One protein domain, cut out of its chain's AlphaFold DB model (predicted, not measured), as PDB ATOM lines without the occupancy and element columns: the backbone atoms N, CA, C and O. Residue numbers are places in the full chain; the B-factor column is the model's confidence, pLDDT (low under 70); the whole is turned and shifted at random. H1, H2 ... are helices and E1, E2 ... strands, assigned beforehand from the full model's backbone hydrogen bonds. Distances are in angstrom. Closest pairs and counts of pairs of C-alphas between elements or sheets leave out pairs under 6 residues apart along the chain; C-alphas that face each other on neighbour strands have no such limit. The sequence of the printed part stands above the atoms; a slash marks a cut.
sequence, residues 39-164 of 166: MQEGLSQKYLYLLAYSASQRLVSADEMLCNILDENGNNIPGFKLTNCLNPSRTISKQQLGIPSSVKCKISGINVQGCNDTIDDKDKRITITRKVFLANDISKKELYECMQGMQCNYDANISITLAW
ATOM      1  N   MET A  39     109.054  94.369 110.458       88.44
ATOM      2  CA  MET A  39     109.464  95.273 109.383       88.44
ATOM      3  C   MET A  39     109.173  96.740 109.723       88.44
ATOM      4  O   MET A  39     110.017  97.610 109.497       88.44
ATOM      5  N   GLN A  40     107.988  97.029 110.264       86.44
ATOM      6  CA  GLN A  40     107.597  98.388 110.637       86.44
ATOM      7  C   GLN A  40     108.464  98.935 111.778       86.44
ATOM      8  O   GLN A  40     108.874 100.099 111.739       86.44
ATOM      9  N   GLU A  41     108.792  98.098 112.758       85.88
ATOM     10  CA  GLU A  41     109.708  98.440 113.843       85.88
ATOM     11  C   GLU A  41     111.120  98.727 113.314       85.88
ATOM     12  O   GLU A  41     111.699  99.769 113.629       85.88
ATOM     13  N   GLY A  42     111.641  97.886 112.417       86.44
ATOM     14  CA  GLY A  42     112.953  98.093 111.799       86.44
ATOM     15  C   GLY A  42     113.045  99.389 110.983       86.44
ATOM     16  O   GLY A  42     114.025 100.133 111.088       86.44
ATOM     17  N   LEU A  43     112.007  99.715 110.204       88.19
ATOM     18  CA  LEU A  43     111.929 100.991 109.478       88.19
ATOM     19  C   LEU A  43     111.918 102.188 110.433       88.19
ATOM     20  O   LEU A  43     112.582 103.196 110.180       88.19
ATOM     21  N   SER A  44     111.204 102.052 111.546       86.50
ATOM     22  CA  SER A  44     111.105 103.073 112.583       86.50
ATOM     23  C   SER A  44     112.466 103.304 113.261       86.50
ATOM     24  O   SER A  44     112.970 104.428 113.329       86.50
ATOM     25  N   GLN A  45     113.157 102.248 113.682       87.88
ATOM     26  CA  GLN A  45     114.499 102.375 114.259       87.88
ATOM     27  C   GLN A  45     115.494 103.019 113.282       87.88
ATOM     28  O   GLN A  45     116.226 103.940 113.656       87.88
ATOM     29  N   LYS A  46     115.477 102.612 112.004       90.31
ATOM     30  CA  LYS A  46     116.338 103.198 110.965       90.31
ATOM     31  C   LYS A  46     116.052 104.686 110.749       90.31
ATOM     32  O   LYS A  46     116.989 105.471 110.599       90.31
ATOM     33  N   TYR A  47     114.779 105.080 110.741       89.81
ATOM     34  CA  TYR A  47     114.387 106.482 110.626       89.81
ATOM     35  C   TYR A  47     114.916 107.317 111.799       89.81
ATOM     36  O   TYR A  47     115.555 108.344 111.569       89.81
ATOM     37  N   LEU A  48     114.725 106.858 113.043       90.56
ATOM     38  CA  LEU A  48     115.258 107.557 114.217       90.56
ATOM     39  C   LEU A  48     116.777 107.649 114.197       90.56
ATOM     40  O   LEU A  48     117.319 108.690 114.554       90.56
ATOM     41  N   TYR A  49     117.462 106.592 113.767       91.81
ATOM     42  CA  TYR A  49     118.912 106.610 113.648       91.81
ATOM     43  C   TYR A  49     119.387 107.676 112.659       91.81
ATOM     44  O   TYR A  49     120.249 108.486 112.996       91.81
ATOM     45  N   LEU A  50     118.793 107.731 111.463       93.56
ATOM     46  CA  LEU A  50     119.123 108.753 110.468       93.56
ATOM     47  C   LEU A  50     118.826 110.164 110.981       93.56
ATOM     48  O   LEU A  50     119.627 111.077 110.776       93.56
ATOM     49  N   LEU A  51     117.704 110.335 111.680       94.12
ATOM     50  CA  LEU A  51     117.321 111.610 112.269       94.12
ATOM     51  C   LEU A  51     118.294 112.043 113.372       94.12
ATOM     52  O   LEU A  51     118.777 113.172 113.344       94.12
ATOM     53  N   ALA A  52     118.630 111.145 114.302       93.25
ATOM     54  CA  ALA A  52     119.598 111.397 115.366       93.25
ATOM     55  C   ALA A  52     120.972 111.721 114.779       93.25
ATOM     56  O   ALA A  52     121.636 112.652 115.232       93.25
ATOM     57  N   TYR A  53     121.386 110.993 113.740       93.44
ATOM     58  CA  TYR A  53     122.670 111.208 113.087       93.44
ATOM     59  C   TYR A  53     122.712 112.576 112.402       93.44
ATOM     60  O   TYR A  53     123.644 113.346 112.631       93.44
ATOM     61  N   SER A  54     121.676 112.922 111.638       94.69
ATOM     62  CA  SER A  54     121.542 114.232 110.992       94.69
ATOM     63  C   SER A  54     121.519 115.371 112.016       94.69
ATOM     64  O   SER A  54     122.291 116.322 111.892       94.69
ATOM     65  N   ALA A  55     120.722 115.242 113.081       94.06
ATOM     66  CA  ALA A  55     120.677 116.210 114.173       94.06
ATOM     67  C   ALA A  55     122.045 116.359 114.855       94.06
ATOM     68  O   ALA A  55     122.466 117.471 115.156       94.06
ATOM     69  N   SER A  56     122.774 115.254 115.038       93.12
ATOM     70  CA  SER A  56     124.120 115.267 115.618       93.12
ATOM     71  C   SER A  56     125.149 115.970 114.740       93.12
ATOM     72  O   SER A  56     126.020 116.658 115.267       93.12
ATOM     73  N   GLN A  57     125.036 115.841 113.416       92.56
ATOM     74  CA  GLN A  57     125.871 116.578 112.469       92.56
ATOM     75  C   GLN A  57     125.531 118.064 112.487       92.56
ATOM     76  O   GLN A  57     126.427 118.887 112.626       92.56
ATOM     77  N   ARG A  58     124.237 118.404 112.435       93.12
ATOM     78  CA  ARG A  58     123.781 119.795 112.497       93.12
ATOM     79  C   ARG A  58     124.205 120.476 113.787       93.12
ATOM     80  O   ARG A  58     124.660 121.606 113.733       93.12
ATOM     81  N   LEU A  59     124.116 119.795 114.928       92.88
ATOM     82  CA  LEU A  59     124.518 120.361 116.214       92.88
ATOM     83  C   LEU A  59     125.987 120.811 116.212       92.88
ATOM     84  O   LEU A  59     126.288 121.877 116.735       92.88
ATOM     85  N   VAL A  60     126.886 120.032 115.597       92.44
ATOM     86  CA  VAL A  60     128.335 120.321 115.559       92.44
ATOM     87  C   VAL A  60     128.780 121.206 114.397       92.44
ATOM     88  O   VAL A  60     129.972 121.501 114.280       92.44
ATOM     89  N   SER A  61     127.846 121.610 113.538       91.81
ATOM     90  CA  SER A  61     128.083 122.498 112.400       91.81
ATOM     91  C   SER A  61     127.201 123.749 112.417       91.81
ATOM     92  O   SER A  61     127.296 124.559 111.503       91.81
ATOM     93  N   ALA A  62     126.297 123.881 113.391       91.38
ATOM     94  CA  ALA A  62     125.388 125.010 113.501       91.38
ATOM     95  C   ALA A  62     126.138 126.223 114.042       91.38
ATOM     96  O   ALA A  62     126.595 126.226 115.185       91.38
ATOM     97  N   ASP A  63     126.229 127.257 113.217       89.75
ATOM     98  CA  ASP A  63     126.931 128.505 113.494       89.75
ATOM     99  C   ASP A  63     126.528 129.178 114.810       89.75
ATOM    100  O   ASP A  63     127.342 129.893 115.402       89.75
ATOM    101  N   GLU A  64     125.291 128.973 115.258       89.44
ATOM    102  CA  GLU A  64     124.765 129.486 116.522       89.44
ATOM    103  C   GLU A  64     125.392 128.795 117.735       89.44
ATOM    104  O   GLU A  64     125.467 129.391 118.805       89.44
ATOM    105  N   MET A  65     125.871 127.562 117.572       91.56
ATOM    106  CA  MET A  65     126.442 126.745 118.642       91.56
ATOM    107  C   MET A  65     127.967 126.729 118.630       91.56
ATOM    108  O   MET A  65     128.559 126.430 119.664       91.56
ATOM    109  N   LEU A  66     128.608 127.047 117.501       92.44
ATOM    110  CA  LEU A  66     130.062 126.936 117.373       92.44
ATOM    111  C   LEU A  66     130.821 127.938 118.246       92.44
ATOM    112  O   LEU A  66     130.449 129.110 118.327       92.44
ATOM    113  N   CYS A  67     131.935 127.502 118.826       91.25
ATOM    114  CA  CYS A  67     132.870 128.389 119.514       91.25
ATOM    115  C   CYS A  67     133.483 129.405 118.541       91.25
ATOM    116  O   CYS A  67     133.885 129.052 117.424       91.25
ATOM    117  N   ASN A  68     133.611 130.653 118.985       91.56
ATOM    118  CA  ASN A  68     134.436 131.639 118.294       91.56
ATOM    119  C   ASN A  68     135.907 131.484 118.689       91.56
ATOM    120  O   ASN A  68     136.221 130.999 119.780       91.56
ATOM    121  N   ILE A  69     136.796 131.947 117.809       89.88
ATOM    122  CA  ILE A  69     138.205 132.148 118.148       89.88
ATOM    123  C   ILE A  69     138.394 133.595 118.601       89.88
ATOM    124  O   ILE A  69     138.019 134.523 117.880       89.88
ATOM    125  N   LEU A  70     138.985 133.778 119.780       91.06
ATOM    126  CA  LEU A  70     139.315 135.091 120.331       91.06
ATOM    127  C   LEU A  70     140.756 135.482 119.975       91.06
ATOM    128  O   LEU A  70     141.664 134.642 119.994       91.06
ATOM    129  N   ASP A  71     140.969 136.754 119.649       89.25
ATOM    130  CA  ASP A  71     142.295 137.345 119.479       89.25
ATOM    131  C   ASP A  71     143.009 137.553 120.832       89.25
ATOM    132  O   ASP A  71     142.484 137.232 121.900       89.25
ATOM    133  N   GLU A  72     144.231 138.084 120.796       86.12
ATOM    134  CA  GLU A  72     145.039 138.346 122.001       86.12
ATOM    135  C   GLU A  72     144.420 139.400 122.935       86.12
ATOM    136  O   GLU A  72     144.752 139.443 124.116       86.12
ATOM    137  N   ASN A  73     143.496 140.214 122.422       86.06
ATOM    138  CA  ASN A  73     142.770 141.238 123.167       86.06
ATOM    139  C   ASN A  73     141.383 140.749 123.633       86.06
ATOM    140  O   ASN A  73     140.633 141.526 124.222       86.06
ATOM    141  N   GLY A  74     141.028 139.485 123.372       83.81
ATOM    142  CA  GLY A  74     139.734 138.896 123.721       83.81
ATOM    143  C   GLY A  74     138.592 139.225 122.753       83.81
ATOM    144  O   GLY A  74     137.435 138.949 123.065       83.81
ATOM    145  N   ASN A  75     138.876 139.799 121.582       88.06
ATOM    146  CA  ASN A  75     137.865 140.084 120.568       88.06
ATOM    147  C   ASN A  75     137.642 138.875 119.658       88.06
ATOM    148  O   ASN A  75     138.583 138.183 119.272       88.06
ATOM    149  N   ASN A  76     136.396 138.659 119.238       86.81
ATOM    150  CA  ASN A  76     136.074 137.636 118.246       86.81
ATOM    151  C   ASN A  76     136.779 137.924 116.915       86.81
ATOM    152  O   ASN A  76     136.633 139.015 116.362       86.81
ATOM    153  N   ILE A  77     137.453 136.919 116.356       87.06
ATOM    154  CA  ILE A  77     137.984 136.974 114.993       87.06
ATOM    155  C   ILE A  77     136.829 136.662 114.021       87.06
ATOM    156  O   ILE A  77     136.355 135.522 113.972       87.06
ATOM    157  N   PRO A  78     136.332 137.643 113.244       80.62
ATOM    158  CA  PRO A  78     135.173 137.437 112.384       80.62
ATOM    159  C   PRO A  78     135.470 136.406 111.289       80.62
ATOM    160  O   PRO A  78     136.549 136.387 110.701       80.62
ATOM    161  N   GLY A  79     134.494 135.541 111.012       79.12
ATOM    162  CA  GLY A  79     134.604 134.489 109.995       79.12
ATOM    163  C   GLY A  79     135.337 133.222 110.446       79.12
ATOM    164  O   GLY A  79     135.313 132.236 109.717       79.12
ATOM    165  N   PHE A  80     135.925 133.203 111.647       82.94
ATOM    166  CA  PHE A  80     136.596 132.026 112.197       82.94
ATOM    167  C   PHE A  80     135.793 131.421 113.349       82.94
ATOM    168  O   PHE A  80     135.784 131.929 114.471       82.94
ATOM    169  N   LYS A  81     135.129 130.302 113.057       87.25
ATOM    170  CA  LYS A  81     134.425 129.469 114.036       87.25
ATOM    171  C   LYS A  81     135.006 128.067 114.026       87.25
ATOM    172  O   LYS A  81     135.346 127.539 112.967       87.25
ATOM    173  N   LEU A  82     135.107 127.462 115.202       86.62
ATOM    174  CA  LEU A  82     135.655 126.121 115.340       86.62
ATOM    175  C   LEU A  82     134.524 125.092 115.243       86.62
ATOM    176  O   LEU A  82     133.697 124.972 116.147       86.62
ATOM    177  N   THR A  83     134.485 124.341 114.141       86.56
ATOM    178  CA  THR A  83     133.561 123.210 113.994       86.56
ATOM    179  C   THR A  83     133.848 122.153 115.058       86.56
ATOM    180  O   THR A  83     134.983 121.996 115.507       86.56
ATOM    181  N   ASN A  84     132.813 121.436 115.502       87.75
ATOM    182  CA  ASN A  84     132.916 120.458 116.593       87.75
ATOM    183  C   ASN A  84     133.332 121.030 117.969       87.75
ATOM    184  O   ASN A  84     133.503 120.258 118.914       87.75
ATOM    185  N   CYS A  85     133.444 122.356 118.106       90.38
ATOM    186  CA  CYS A  85     133.483 123.042 119.392       90.38
ATOM    187  C   CYS A  85     132.145 123.717 119.638       90.38
ATOM    188  O   CYS A  85     131.703 124.513 118.816       90.38
ATOM    189  N   LEU A  86     131.508 123.401 120.758       92.88
ATOM    190  CA  LEU A  86     130.218 123.939 121.132       92.88
ATOM    191  C   LEU A  86     130.336 124.865 122.335       92.88
ATOM    192  O   LEU A  86     130.965 124.534 123.341       92.88
ATOM    193  N   ASN A  87     129.656 125.999 122.240       92.00
ATOM    194  CA  ASN A  87     129.552 126.959 123.318       92.00
ATOM    195  C   ASN A  87     128.303 126.661 124.169       92.00
ATOM    196  O   ASN A  87     127.183 126.863 123.691       92.00
ATOM    197  N   PRO A  88     128.455 126.186 125.423       89.62
ATOM    198  CA  PRO A  88     127.325 125.791 126.264       89.62
ATOM    199  C   PRO A  88     126.478 126.980 126.735       89.62
ATOM    200  O   PRO A  88     125.347 126.779 127.173       89.62
ATOM    201  N   SER A  89     127.001 128.206 126.625       90.19
ATOM    202  CA  SER A  89     126.242 129.432 126.896       90.19
ATOM    203  C   SER A  89     125.261 129.776 125.771       90.19
ATOM    204  O   SER A  89     124.402 130.639 125.944       90.19
ATOM    205  N   ARG A  90     125.379 129.120 124.612       91.12
ATOM    206  CA  ARG A  90     124.491 129.310 123.464       91.12
ATOM    207  C   ARG A  90     123.427 128.227 123.425       91.12
ATOM    208  O   ARG A  90     123.502 127.206 124.107       91.12
ATOM    209  N   THR A  91     122.367 128.479 122.671       91.94
ATOM    210  CA  THR A  91     121.215 127.584 122.621       91.94
ATOM    211  C   THR A  91     120.692 127.485 121.202       91.94
ATOM    212  O   THR A  91     120.607 128.477 120.484       91.94
ATOM    213  N   ILE A  92     120.308 126.268 120.832       93.56
ATOM    214  CA  ILE A  92     119.684 125.932 119.558       93.56
ATOM    215  C   ILE A  92     118.346 125.255 119.824       93.56
ATOM    216  O   ILE A  92     118.166 124.579 120.840       93.56
ATOM    217  N   SER A  93     117.387 125.447 118.926       94.38
ATOM    218  CA  SER A  93     116.082 124.797 119.008       94.38
ATOM    219  C   SER A  93     116.079 123.416 118.352       94.38
ATOM    220  O   SER A  93     116.799 123.138 117.389       94.38
ATOM    221  N   LYS A  94     115.187 122.551 118.833       93.00
ATOM    222  CA  LYS A  94     114.854 121.253 118.232       93.00
ATOM    223  C   LYS A  94     114.580 121.344 116.723       93.00
ATOM    224  O   LYS A  94     115.023 120.490 115.957       93.00
ATOM    225  N   GLN A  95     113.882 122.393 116.293       91.88
ATOM    226  CA  GLN A  95     113.507 122.622 114.899       91.88
ATOM    227  C   GLN A  95     114.723 122.949 114.026       91.88
ATOM    228  O   GLN A  95     114.830 122.422 112.920       91.88
ATOM    229  N   GLN A  96     115.673 123.745 114.528       93.25
ATOM    230  CA  GLN A  96     116.934 124.024 113.822       93.25
ATOM    231  C   GLN A  96     117.767 122.748 113.626       93.25
ATOM    232  O   GLN A  96     118.364 122.538 112.569       93.25
ATOM    233  N   LEU A  97     117.715 121.818 114.586       92.94
ATOM    234  CA  LEU A  97     118.319 120.488 114.443       92.94
ATOM    235  C   LEU A  97     117.568 119.568 113.465       92.94
ATOM    236  O   LEU A  97     118.034 118.468 113.179       92.94
ATOM    237  N   GLY A  98     116.431 120.006 112.916       92.06
ATOM    238  CA  GLY A  98     115.607 119.220 111.999       92.06
ATOM    239  C   GLY A  98     114.823 118.100 112.678       92.06
ATOM    240  O   GLY A  98     114.328 117.213 111.987       92.06
ATOM    241  N   ILE A  99     114.710 118.117 114.009       92.81
ATOM    242  CA  ILE A  99     113.957 117.113 114.761       92.81
ATOM    243  C   ILE A  99     112.470 117.514 114.749       92.81
ATOM    244  O   ILE A  99     112.131 118.613 115.198       92.81
ATOM    245  N   PRO A 100     111.553 116.652 114.268       91.88
ATOM    246  CA  PRO A 100     110.121 116.935 114.282       91.88
ATOM    247  C   PRO A 100     109.577 117.086 115.704       91.88
ATOM    248  O   PRO A 100     110.021 116.406 116.629       91.88
ATOM    249  N   SER A 101     108.549 117.916 115.881       88.94
ATOM    250  CA  SER A 101     107.893 118.131 117.182       88.94
ATOM    251  C   SER A 101     107.258 116.866 117.767       88.94
ATOM    252  O   SER A 101     107.127 116.760 118.985       88.94
ATOM    253  N   SER A 102     106.886 115.902 116.920       87.56
ATOM    254  CA  SER A 102     106.302 114.620 117.321       87.56
ATOM    255  C   SER A 102     107.300 113.657 117.967       87.56
ATOM    256  O   SER A 102     106.874 112.787 118.717       87.56
ATOM    257  N   VAL A 103     108.602 113.797 117.705       90.88
ATOM    258  CA  VAL A 103     109.646 112.892 118.211       90.88
ATOM    259  C   VAL A 103     110.106 113.371 119.580       90.88
ATOM    260  O   VAL A 103     110.470 114.537 119.716       90.88
ATOM    261  N   LYS A 104     110.138 112.501 120.595       91.69
ATOM    262  CA  LYS A 104     110.724 112.860 121.897       91.69
ATOM    263  C   LYS A 104     112.241 112.962 121.758       91.69
ATOM    264  O   LYS A 104     112.860 112.113 121.117       91.69
ATOM    265  N   CYS A 105     112.851 113.984 122.347       92.56
ATOM    266  CA  CYS A 105     114.298 114.155 122.314       92.56
ATOM    267  C   CYS A 105     114.860 114.597 123.661       92.56
ATOM    268  O   CYS A 105     114.299 115.439 124.360       92.56
ATOM    269  N   LYS A 106     116.027 114.045 123.984       92.75
ATOM    270  CA  LYS A 106     116.849 114.430 125.123       92.75
ATOM    271  C   LYS A 106     118.285 114.590 124.663       92.75
ATOM    272  O   LYS A 106     118.878 113.634 124.162       92.75
ATOM    273  N   ILE A 107     118.851 115.775 124.848       91.69
ATOM    274  CA  ILE A 107     120.259 116.041 124.543       91.69
ATOM    275  C   ILE A 107     120.978 116.345 125.853       91.69
ATOM    276  O   ILE A 107     120.542 117.181 126.633       91.69
ATOM    277  N   SER A 108     122.046 115.599 126.134       90.00
ATOM    278  CA  SER A 108     122.838 115.736 127.361       90.00
ATOM    279  C   SER A 108     124.196 116.347 127.042       90.00
ATOM    280  O   SER A 108     124.810 115.973 126.047       90.00
ATOM    281  N   GLY A 109     124.663 117.261 127.894       85.12
ATOM    282  CA  GLY A 109     125.944 117.963 127.736       85.12
ATOM    283  C   GLY A 109     125.838 119.343 127.079       85.12
ATOM    284  O   GLY A 109     126.796 120.104 127.133       85.12
ATOM    285  N   ILE A 110     124.679 119.703 126.517       89.06
ATOM    286  CA  ILE A 110     124.407 121.059 126.031       89.06
ATOM    287  C   ILE A 110     122.915 121.385 126.084       89.06
ATOM    288  O   ILE A 110     122.080 120.487 125.988       89.06
ATOM    289  N   ASN A 111     122.579 122.666 126.238       87.88
ATOM    290  CA  ASN A 111     121.191 123.105 126.289       87.88
ATOM    291  C   ASN A 111     120.595 123.208 124.876       87.88
ATOM    292  O   ASN A 111     121.042 124.014 124.057       87.88
ATOM    293  N   VAL A 112     119.562 122.409 124.606       91.75
ATOM    294  CA  VAL A 112     118.782 122.467 123.365       91.75
ATOM    295  C   VAL A 112     117.318 122.698 123.708       91.75
ATOM    296  O   VAL A 112     116.667 121.875 124.355       91.75
ATOM    297  N   GLN A 113     116.772 123.813 123.231       93.69
ATOM    298  CA  GLN A 113     115.373 124.161 123.450       93.69
ATOM    299  C   GLN A 113     114.450 123.124 122.810       93.69
ATOM    300  O   GLN A 113     114.529 122.839 121.615       93.69
ATOM    301  N   GLY A 114     113.547 122.573 123.620       90.88
ATOM    302  CA  GLY A 114     112.588 121.557 123.187       90.88
ATOM    303  C   GLY A 114     113.134 120.126 123.151       90.88
ATOM    304  O   GLY A 114     112.392 119.239 122.737       90.88
ATOM    305  N   CYS A 115     114.377 119.884 123.592       91.56
ATOM    306  CA  CYS A 115     114.961 118.542 123.709       91.56
ATOM    307  C   CYS A 115     115.385 118.175 125.134       91.56
ATOM    308  O   CYS A 115     116.513 117.738 125.366       91.56
ATOM    309  N   ASN A 116     114.439 118.306 126.065       90.56
ATOM    310  CA  ASN A 116     114.585 117.922 127.471       90.56
ATOM    311  C   ASN A 116     113.512 116.902 127.895       90.56
ATOM    312  O   ASN A 116     113.111 116.870 129.056       90.56
ATOM    313  N   ASP A 117     113.022 116.092 126.952       90.94
ATOM    314  CA  ASP A 117     111.990 115.094 127.223       90.94
ATOM    315  C   ASP A 117     112.526 113.967 128.124       90.94
ATOM    316  O   ASP A 117     113.693 113.566 128.046       90.94
ATOM    317  N   THR A 118     111.651 113.395 128.949       87.19
ATOM    318  CA  THR A 118     111.940 112.146 129.664       87.19
ATOM    319  C   THR A 118     111.753 110.959 128.713       87.19
ATOM    320  O   THR A 118     110.719 110.836 128.049       87.19
ATOM    321  N   ILE A 119     112.776 110.104 128.615       87.06
ATOM    322  CA  ILE A 119     112.816 108.928 127.735       87.06
ATOM    323  C   ILE A 119     113.118 107.694 128.591       87.06
ATOM    324  O   ILE A 119     114.286 107.379 128.847       87.06
ATOM    325  N   ASP A 120     112.055 107.025 129.035       80.88
ATOM    326  CA  ASP A 120     112.130 105.897 129.973       80.88
ATOM    327  C   ASP A 120     112.260 104.543 129.266       80.88
ATOM    328  O   ASP A 120     112.972 103.659 129.744       80.88
ATOM    329  N   ASP A 121     111.643 104.401 128.092       80.50
ATOM    330  CA  ASP A 121     111.684 103.166 127.313       80.50
ATOM    331  C   ASP A 121     113.033 103.024 126.583       80.50
ATOM    332  O   ASP A 121     113.409 103.850 125.741       80.50
ATOM    333  N   LYS A 122     113.792 101.981 126.940       76.19
ATOM    334  CA  LYS A 122     115.101 101.679 126.348       76.19
ATOM    335  C   LYS A 122     114.993 101.042 124.966       76.19
ATOM    336  O   LYS A 122     115.926 101.214 124.185       76.19
ATOM    337  N   ASP A 123     113.891 100.369 124.667       73.25
ATOM    338  CA  ASP A 123     113.719  99.612 123.426       73.25
ATOM    339  C   ASP A 123     113.198 100.517 122.298       73.25
ATOM    340  O   ASP A 123     113.415 100.259 121.115       73.25
ATOM    341  N   LYS A 124     112.597 101.660 122.655       81.31
ATOM    342  CA  LYS A 124     112.052 102.649 121.707       81.31
ATOM    343  C   LYS A 124     112.921 103.891 121.523       81.31
ATOM    344  O   LYS A 124     112.429 104.919 121.042       81.31
ATOM    345  N   ARG A 125     114.206 103.819 121.886       87.88
ATOM    346  CA  ARG A 125     115.136 104.952 121.783       87.88
ATOM    347  C   ARG A 125     116.406 104.625 121.012       87.88
ATOM    348  O   ARG A 125     116.938 103.524 121.079       87.88
ATOM    349  N   ILE A 126     116.937 105.642 120.345       91.06
ATOM    350  CA  ILE A 126     118.266 105.638 119.739       91.06
ATOM    351  C   ILE A 126     119.096 106.728 120.401       91.06
ATOM    352  O   ILE A 126     118.656 107.874 120.497       91.06
ATOM    353  N   THR A 127     120.311 106.379 120.816       91.44
ATOM    354  CA  THR A 127     121.285 107.327 121.359       91.44
ATOM    355  C   THR A 127     122.512 107.378 120.462       91.44
ATOM    356  O   THR A 127     123.106 106.350 120.151       91.44
ATOM    357  N   ILE A 128     122.916 108.587 120.081       91.50
ATOM    358  CA  ILE A 128     124.184 108.856 119.405       91.50
ATOM    359  C   ILE A 128     125.028 109.725 120.321       91.50
ATOM    360  O   ILE A 128     124.606 110.812 120.715       91.50
ATOM    361  N   THR A 129     126.230 109.253 120.633       91.81
ATOM    362  CA  THR A 129     127.214 110.015 121.402       91.81
ATOM    363  C   THR A 129     128.278 110.574 120.471       91.81
ATOM    364  O   THR A 129     128.770 109.878 119.582       91.81
ATOM    365  N   ARG A 130     128.633 111.839 120.680       87.81
ATOM    366  CA  ARG A 130     129.696 112.546 119.973       87.81
ATOM    367  C   ARG A 130     130.694 113.115 120.953       87.81
ATOM    368  O   ARG A 130     130.303 113.693 121.963       87.81
ATOM    369  N   LYS A 131     131.967 113.005 120.592       88.69
ATOM    370  CA  LYS A 131     133.037 113.731 121.258       88.69
ATOM    371  C   LYS A 131     133.157 115.118 120.629       88.69
ATOM    372  O   LYS A 131     133.324 115.235 119.414       88.69
ATOM    373  N   VAL A 132     133.034 116.144 121.455       89.88
ATOM    374  CA  VAL A 132     133.090 117.556 121.066       89.88
ATOM    375  C   VAL A 132     134.027 118.306 122.003       89.88
ATOM    376  O   VAL A 132     134.340 117.822 123.091       89.88
ATOM    377  N   PHE A 133     134.410 119.514 121.609       89.44
ATOM    378  CA  PHE A 133     134.965 120.483 122.545       89.44
ATOM    379  C   PHE A 133     133.825 121.303 123.163       89.44
ATOM    380  O   PHE A 133     132.962 121.778 122.433       89.44
ATOM    381  N   LEU A 134     133.787 121.462 124.484       90.25
ATOM    382  CA  LEU A 134     132.862 122.354 125.188       90.25
ATOM    383  C   LEU A 134     133.643 123.531 125.777       90.25
ATOM    384  O   LEU A 134     134.418 123.350 126.713       90.25
ATOM    385  N   ALA A 135     133.427 124.733 125.242       88.88
ATOM    386  CA  ALA A 135     134.120 125.946 125.680       88.88
ATOM    387  C   ALA A 135     133.265 127.204 125.460       88.88
ATOM    388  O   ALA A 135     132.559 127.309 124.461       88.88
ATOM    389  N   ASN A 136     133.360 128.193 126.353       87.06
ATOM    390  CA  ASN A 136     132.712 129.504 126.198       87.06
ATOM    391  C   ASN A 136     133.531 130.418 125.265       87.06
ATOM    392  O   ASN A 136     133.885 131.528 125.650       87.06
ATOM    393  N   ASP A 137     133.811 129.927 124.054       88.94
ATOM    394  CA  ASP A 137     134.810 130.437 123.098       88.94
ATOM    395  C   ASP A 137     136.262 130.112 123.506       88.94
ATOM    396  O   ASP A 137     136.528 129.738 124.647       88.94
ATOM    397  N   ILE A 138     137.186 130.134 122.539       89.12
ATOM    398  CA  ILE A 138     138.578 129.684 122.722       89.12
ATOM    399  C   ILE A 138     139.523 130.775 122.228       89.12
ATOM    400  O   ILE A 138     139.389 131.258 121.102       89.12
ATOM    401  N   SER A 139     140.511 131.160 123.033       89.44
ATOM    402  CA  SER A 139     141.552 132.080 122.572       89.44
ATOM    403  C   SER A 139     142.483 131.415 121.562       89.44
ATOM    404  O   SER A 139     142.760 130.215 121.616       89.44
ATOM    405  N   LYS A 140     143.042 132.209 120.646       86.75
ATOM    406  CA  LYS A 140     144.044 131.729 119.685       86.75
ATOM    407  C   LYS A 140     145.184 130.975 120.383       86.75
ATOM    408  O   LYS A 140     145.610 129.936 119.890       86.75
ATOM    409  N   LYS A 141     145.640 131.473 121.538       86.56
ATOM    410  CA  LYS A 141     146.685 130.839 122.350       86.56
ATOM    411  C   LYS A 141     146.258 129.454 122.842       86.56
ATOM    412  O   LYS A 141     146.954 128.492 122.541       86.56
ATOM    413  N   GLU A 142     145.110 129.342 123.511       87.06
ATOM    414  CA  GLU A 142     144.588 128.058 124.009       87.06
ATOM    415  C   GLU A 142     144.397 127.046 122.872       87.06
ATOM    416  O   GLU A 142     144.757 125.878 123.008       87.06
ATOM    417  N   LEU A 143     143.902 127.495 121.712       86.12
ATOM    418  CA  LEU A 143     143.759 126.635 120.538       86.12
ATOM    419  C   LEU A 143     145.112 126.081 120.066       86.12
ATOM    420  O   LEU A 143     145.223 124.882 119.808       86.12
ATOM    421  N   TYR A 144     146.145 126.924 119.962       85.56
ATOM    422  CA  TYR A 144     147.489 126.463 119.597       85.56
ATOM    423  C   TYR A 144     148.066 125.505 120.631       85.56
ATOM    424  O   TYR A 144     148.690 124.515 120.251       85.56
ATOM    425  N   GLU A 145     147.844 125.769 121.917       86.44
ATOM    426  CA  GLU A 145     148.324 124.898 122.985       86.44
ATOM    427  C   GLU A 145     147.676 123.509 122.894       86.44
ATOM    428  O   GLU A 145     148.374 122.492 122.903       86.44
ATOM    429  N   CYS A 146     146.362 123.466 122.668       83.50
ATOM    430  CA  CYS A 146     145.621 122.238 122.400       83.50
ATOM    431  C   CYS A 146     146.135 121.491 121.158       83.50
ATOM    432  O   CYS A 146     146.328 120.276 121.199       83.50
ATOM    433  N   MET A 147     146.393 122.197 120.049       82.38
ATOM    434  CA  MET A 147     146.897 121.586 118.810       82.38
ATOM    435  C   MET A 147     148.312 121.012 118.948       82.38
ATOM    436  O   MET A 147     148.656 120.067 118.241       82.38
ATOM    437  N   GLN A 148     149.131 121.560 119.847       86.81
ATOM    438  CA  GLN A 148     150.485 121.072 120.126       86.81
ATOM    439  C   GLN A 148     150.514 119.906 121.128       86.81
ATOM    440  O   GLN A 148     151.591 119.437 121.491       86.81
ATOM    441  N   GLY A 149     149.350 119.411 121.563       73.81
ATOM    442  CA  GLY A 149     149.251 118.292 122.500       73.81
ATOM    443  C   GLY A 149     149.496 118.679 123.959       73.81
ATOM    444  O   GLY A 149     149.717 117.797 124.788       73.81
ATOM    445  N   MET A 150     149.451 119.975 124.289       78.81
ATOM    446  CA  MET A 150     149.377 120.416 125.681       78.81
ATOM    447  C   MET A 150     147.962 120.191 126.239       78.81
ATOM    448  O   MET A 150     147.020 119.880 125.509       78.81
ATOM    449  N   GLN A 151     147.819 120.277 127.563       70.69
ATOM    450  CA  GLN A 151     146.603 119.878 128.269       70.69
ATOM    451  C   GLN A 151     145.389 120.724 127.839       70.69
ATOM    452  O   GLN A 151     145.283 121.899 128.174       70.69
ATOM    453  N   CYS A 152     144.460 120.098 127.115       71.31
ATOM    454  CA  CYS A 152     143.270 120.732 126.563       71.31
ATOM    455  C   CYS A 152     142.026 120.291 127.355       71.31
ATOM    456  O   CYS A 152     141.470 119.220 127.115       71.31
ATOM    457  N   ASN A 153     141.582 121.094 128.326       73.00
ATOM    458  CA  ASN A 153     140.494 120.732 129.254       73.00
ATOM    459  C   ASN A 153     139.075 120.979 128.692       73.00
ATOM    460  O   ASN A 153     138.147 121.242 129.453       73.00
ATOM    461  N   TYR A 154     138.895 120.899 127.371       81.12
ATOM    462  CA  TYR A 154     137.606 121.161 126.715       81.12
ATOM    463  C   TYR A 154     136.941 119.893 126.165       81.12
ATOM    464  O   TYR A 154     135.841 119.967 125.629       81.12
ATOM    465  N   ASP A 155     137.581 118.728 126.286       77.38
ATOM    466  CA  ASP A 155     137.033 117.456 125.811       77.38
ATOM    467  C   ASP A 155     135.746 117.078 126.560       77.38
ATOM    468  O   ASP A 155     135.739 116.900 127.780       77.38
ATOM    469  N   ALA A 156     134.662 116.877 125.815       80.81
ATOM    470  CA  ALA A 156     133.389 116.450 126.369       80.81
ATOM    471  C   ALA A 156     132.643 115.483 125.448       80.81
ATOM    472  O   ALA A 156     132.835 115.448 124.233       80.81
ATOM    473  N   ASN A 157     131.743 114.704 126.045       82.50
ATOM    474  CA  ASN A 157     130.825 113.841 125.314       82.50
ATOM    475  C   ASN A 157     129.416 114.426 125.376       82.50
ATOM    476  O   ASN A 157     128.885 114.666 126.459       82.50
ATOM    477  N   ILE A 158     128.802 114.602 124.210       84.69
ATOM    478  CA  ILE A 158     127.394 114.966 124.076       84.69
ATOM    479  C   ILE A 158     126.635 113.766 123.554       84.69
ATOM    480  O   ILE A 158     127.039 113.133 122.579       84.69
ATOM    481  N   SER A 159     125.501 113.478 124.180       83.88
ATOM    482  CA  SER A 159     124.631 112.378 123.780       83.88
ATOM    483  C   SER A 159     123.286 112.922 123.332       83.88
ATOM    484  O   SER A 159     122.594 113.595 124.094       83.88
ATOM    485  N   ILE A 160     122.904 112.600 122.101       86.25
ATOM    486  CA  ILE A 160     121.590 112.892 121.535       86.25
ATOM    487  C   ILE A 160     120.781 111.610 121.595       86.25
ATOM    488  O   ILE A 160     121.125 110.626 120.944       86.25
ATOM    489  N   THR A 161     119.715 111.621 122.386       87.31
ATOM    490  CA  THR A 161     118.775 110.507 122.501       87.31
ATOM    491  C   THR A 161     117.443 110.912 121.896       87.31
ATOM    492  O   THR A 161     116.839 111.890 122.333       87.31
ATOM    493  N   LEU A 162     116.987 110.166 120.894       86.50
ATOM    494  CA  LEU A 162     115.667 110.316 120.292       86.50
ATOM    495  C   LEU A 162     114.820 109.094 120.616       86.50
ATOM    496  O   LEU A 162     115.335 107.978 120.638       86.50
ATOM    497  N   ALA A 163     113.526 109.299 120.826       85.88
ATOM    498  CA  ALA A 163     112.578 108.221 121.047       85.88
ATOM    499  C   ALA A 163     111.267 108.458 120.305       85.88
ATOM    500  O   ALA A 163     110.851 109.600 120.072       85.88
ATOM    501  N   TRP A 164     110.608 107.355 119.957       75.81
ATOM    502  CA  TRP A 164     109.242 107.398 119.454       75.81
ATOM    503  C   TRP A 164     108.310 107.962 120.524       75.81
ATOM    504  O   TRP A 164     108.510 107.779 121.727       75.81
TER     505      TRP A 164
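AT A GLANCE: This is residues 39 to 164 of the 166 residues of an uncharacterized protein of Candidatus Diapherotrites archaeon (UniProt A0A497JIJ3). A long helix, H1, packs on a strongly twisted sheet of five strands, chiefly on the long strands E4 and E5, and the whole is a rod. Toward one end of the rod are the hairpin of E1 and E2 and the small helix H2, which only grazes the sheet. The printed part has 126 residues, with two named helices and five named strands in the order H1 E1 E2 E3 E4 H2 E5. The class is mixed, helices and strands, and the sheet has the order E1 E2 E4 E5 E3, in which E2 and E4 are parallel and the other neighbour pairs, E1 and E2, E4 and E5, and E5 and E3, are antiparallel. The whole is only just compact, close to loose, with a radius of gyration of the C-alphas of 16.4 A and spans of 56 by 27 by 21 A.

HOW THE PARTS SIT: H1, residues 39 to 61, is on the sheet, with 73 pairs of C-alphas within 10 A. E1, residues 66 to 70, is an edge strand and forms a hairpin with E2, residues 76 to 86; N 67 and O 85 are 3.0 A apart, within hydrogen-bond range. E2 bends by 102 degrees at residue 79. The closest C-alphas of H1 and E2 are those of Val 60 and Asn 84, 4.7 A apart. E3, residues 104 to 108, is the other edge strand. E4, residues 125 to 134, bends by 62 degrees at residue 131 and has staggered pairing: residues 133 to 134 pair with E2, parallel, with N 86 and O 133 at 2.7 A. Tyr 49 of H1 and Ile 126 of E4 have the closest C-alphas of that pair, 6.2 A apart. H2, residues 140 to 147, grazes the sheet with its residues 140 to 143; H1 and H2 are apart. E5, residues 155 to 163, is antiparallel to E4 at 157 degrees, with N 128 and O 160 at 2.8 A, and antiparallel to E3 at 169 degrees, with N 106 and O 161 at 2.8 A. In H1 and H2 every O i to N i+4 pair is within hydrogen-bond range.

IN THESE COORDINATES: H1 begins at C-alpha 39, (109.464, 95.273, 109.383), and is 33.1 A long. E1 is 12.7 A, E2 15.2 A and E3 13.6 A long. E4 is 25.1 A, H2 10.6 A and E5 26.6 A long; E5 ends at C-alpha 163, (112.578, 108.221, 121.047).

THE WHOLE: The C-alphas farthest apart, those of Met 39 and Asn 73, are 58.4 A apart. The printed part has no cut. The links E2 to E3, 17 residues, and E3 to E4, 16 residues, are long; residues 92 to 93 pair with residues 112 to 113, parallel. The mean pLDDT of the printed part is 87.9, and no printed residue is under 70.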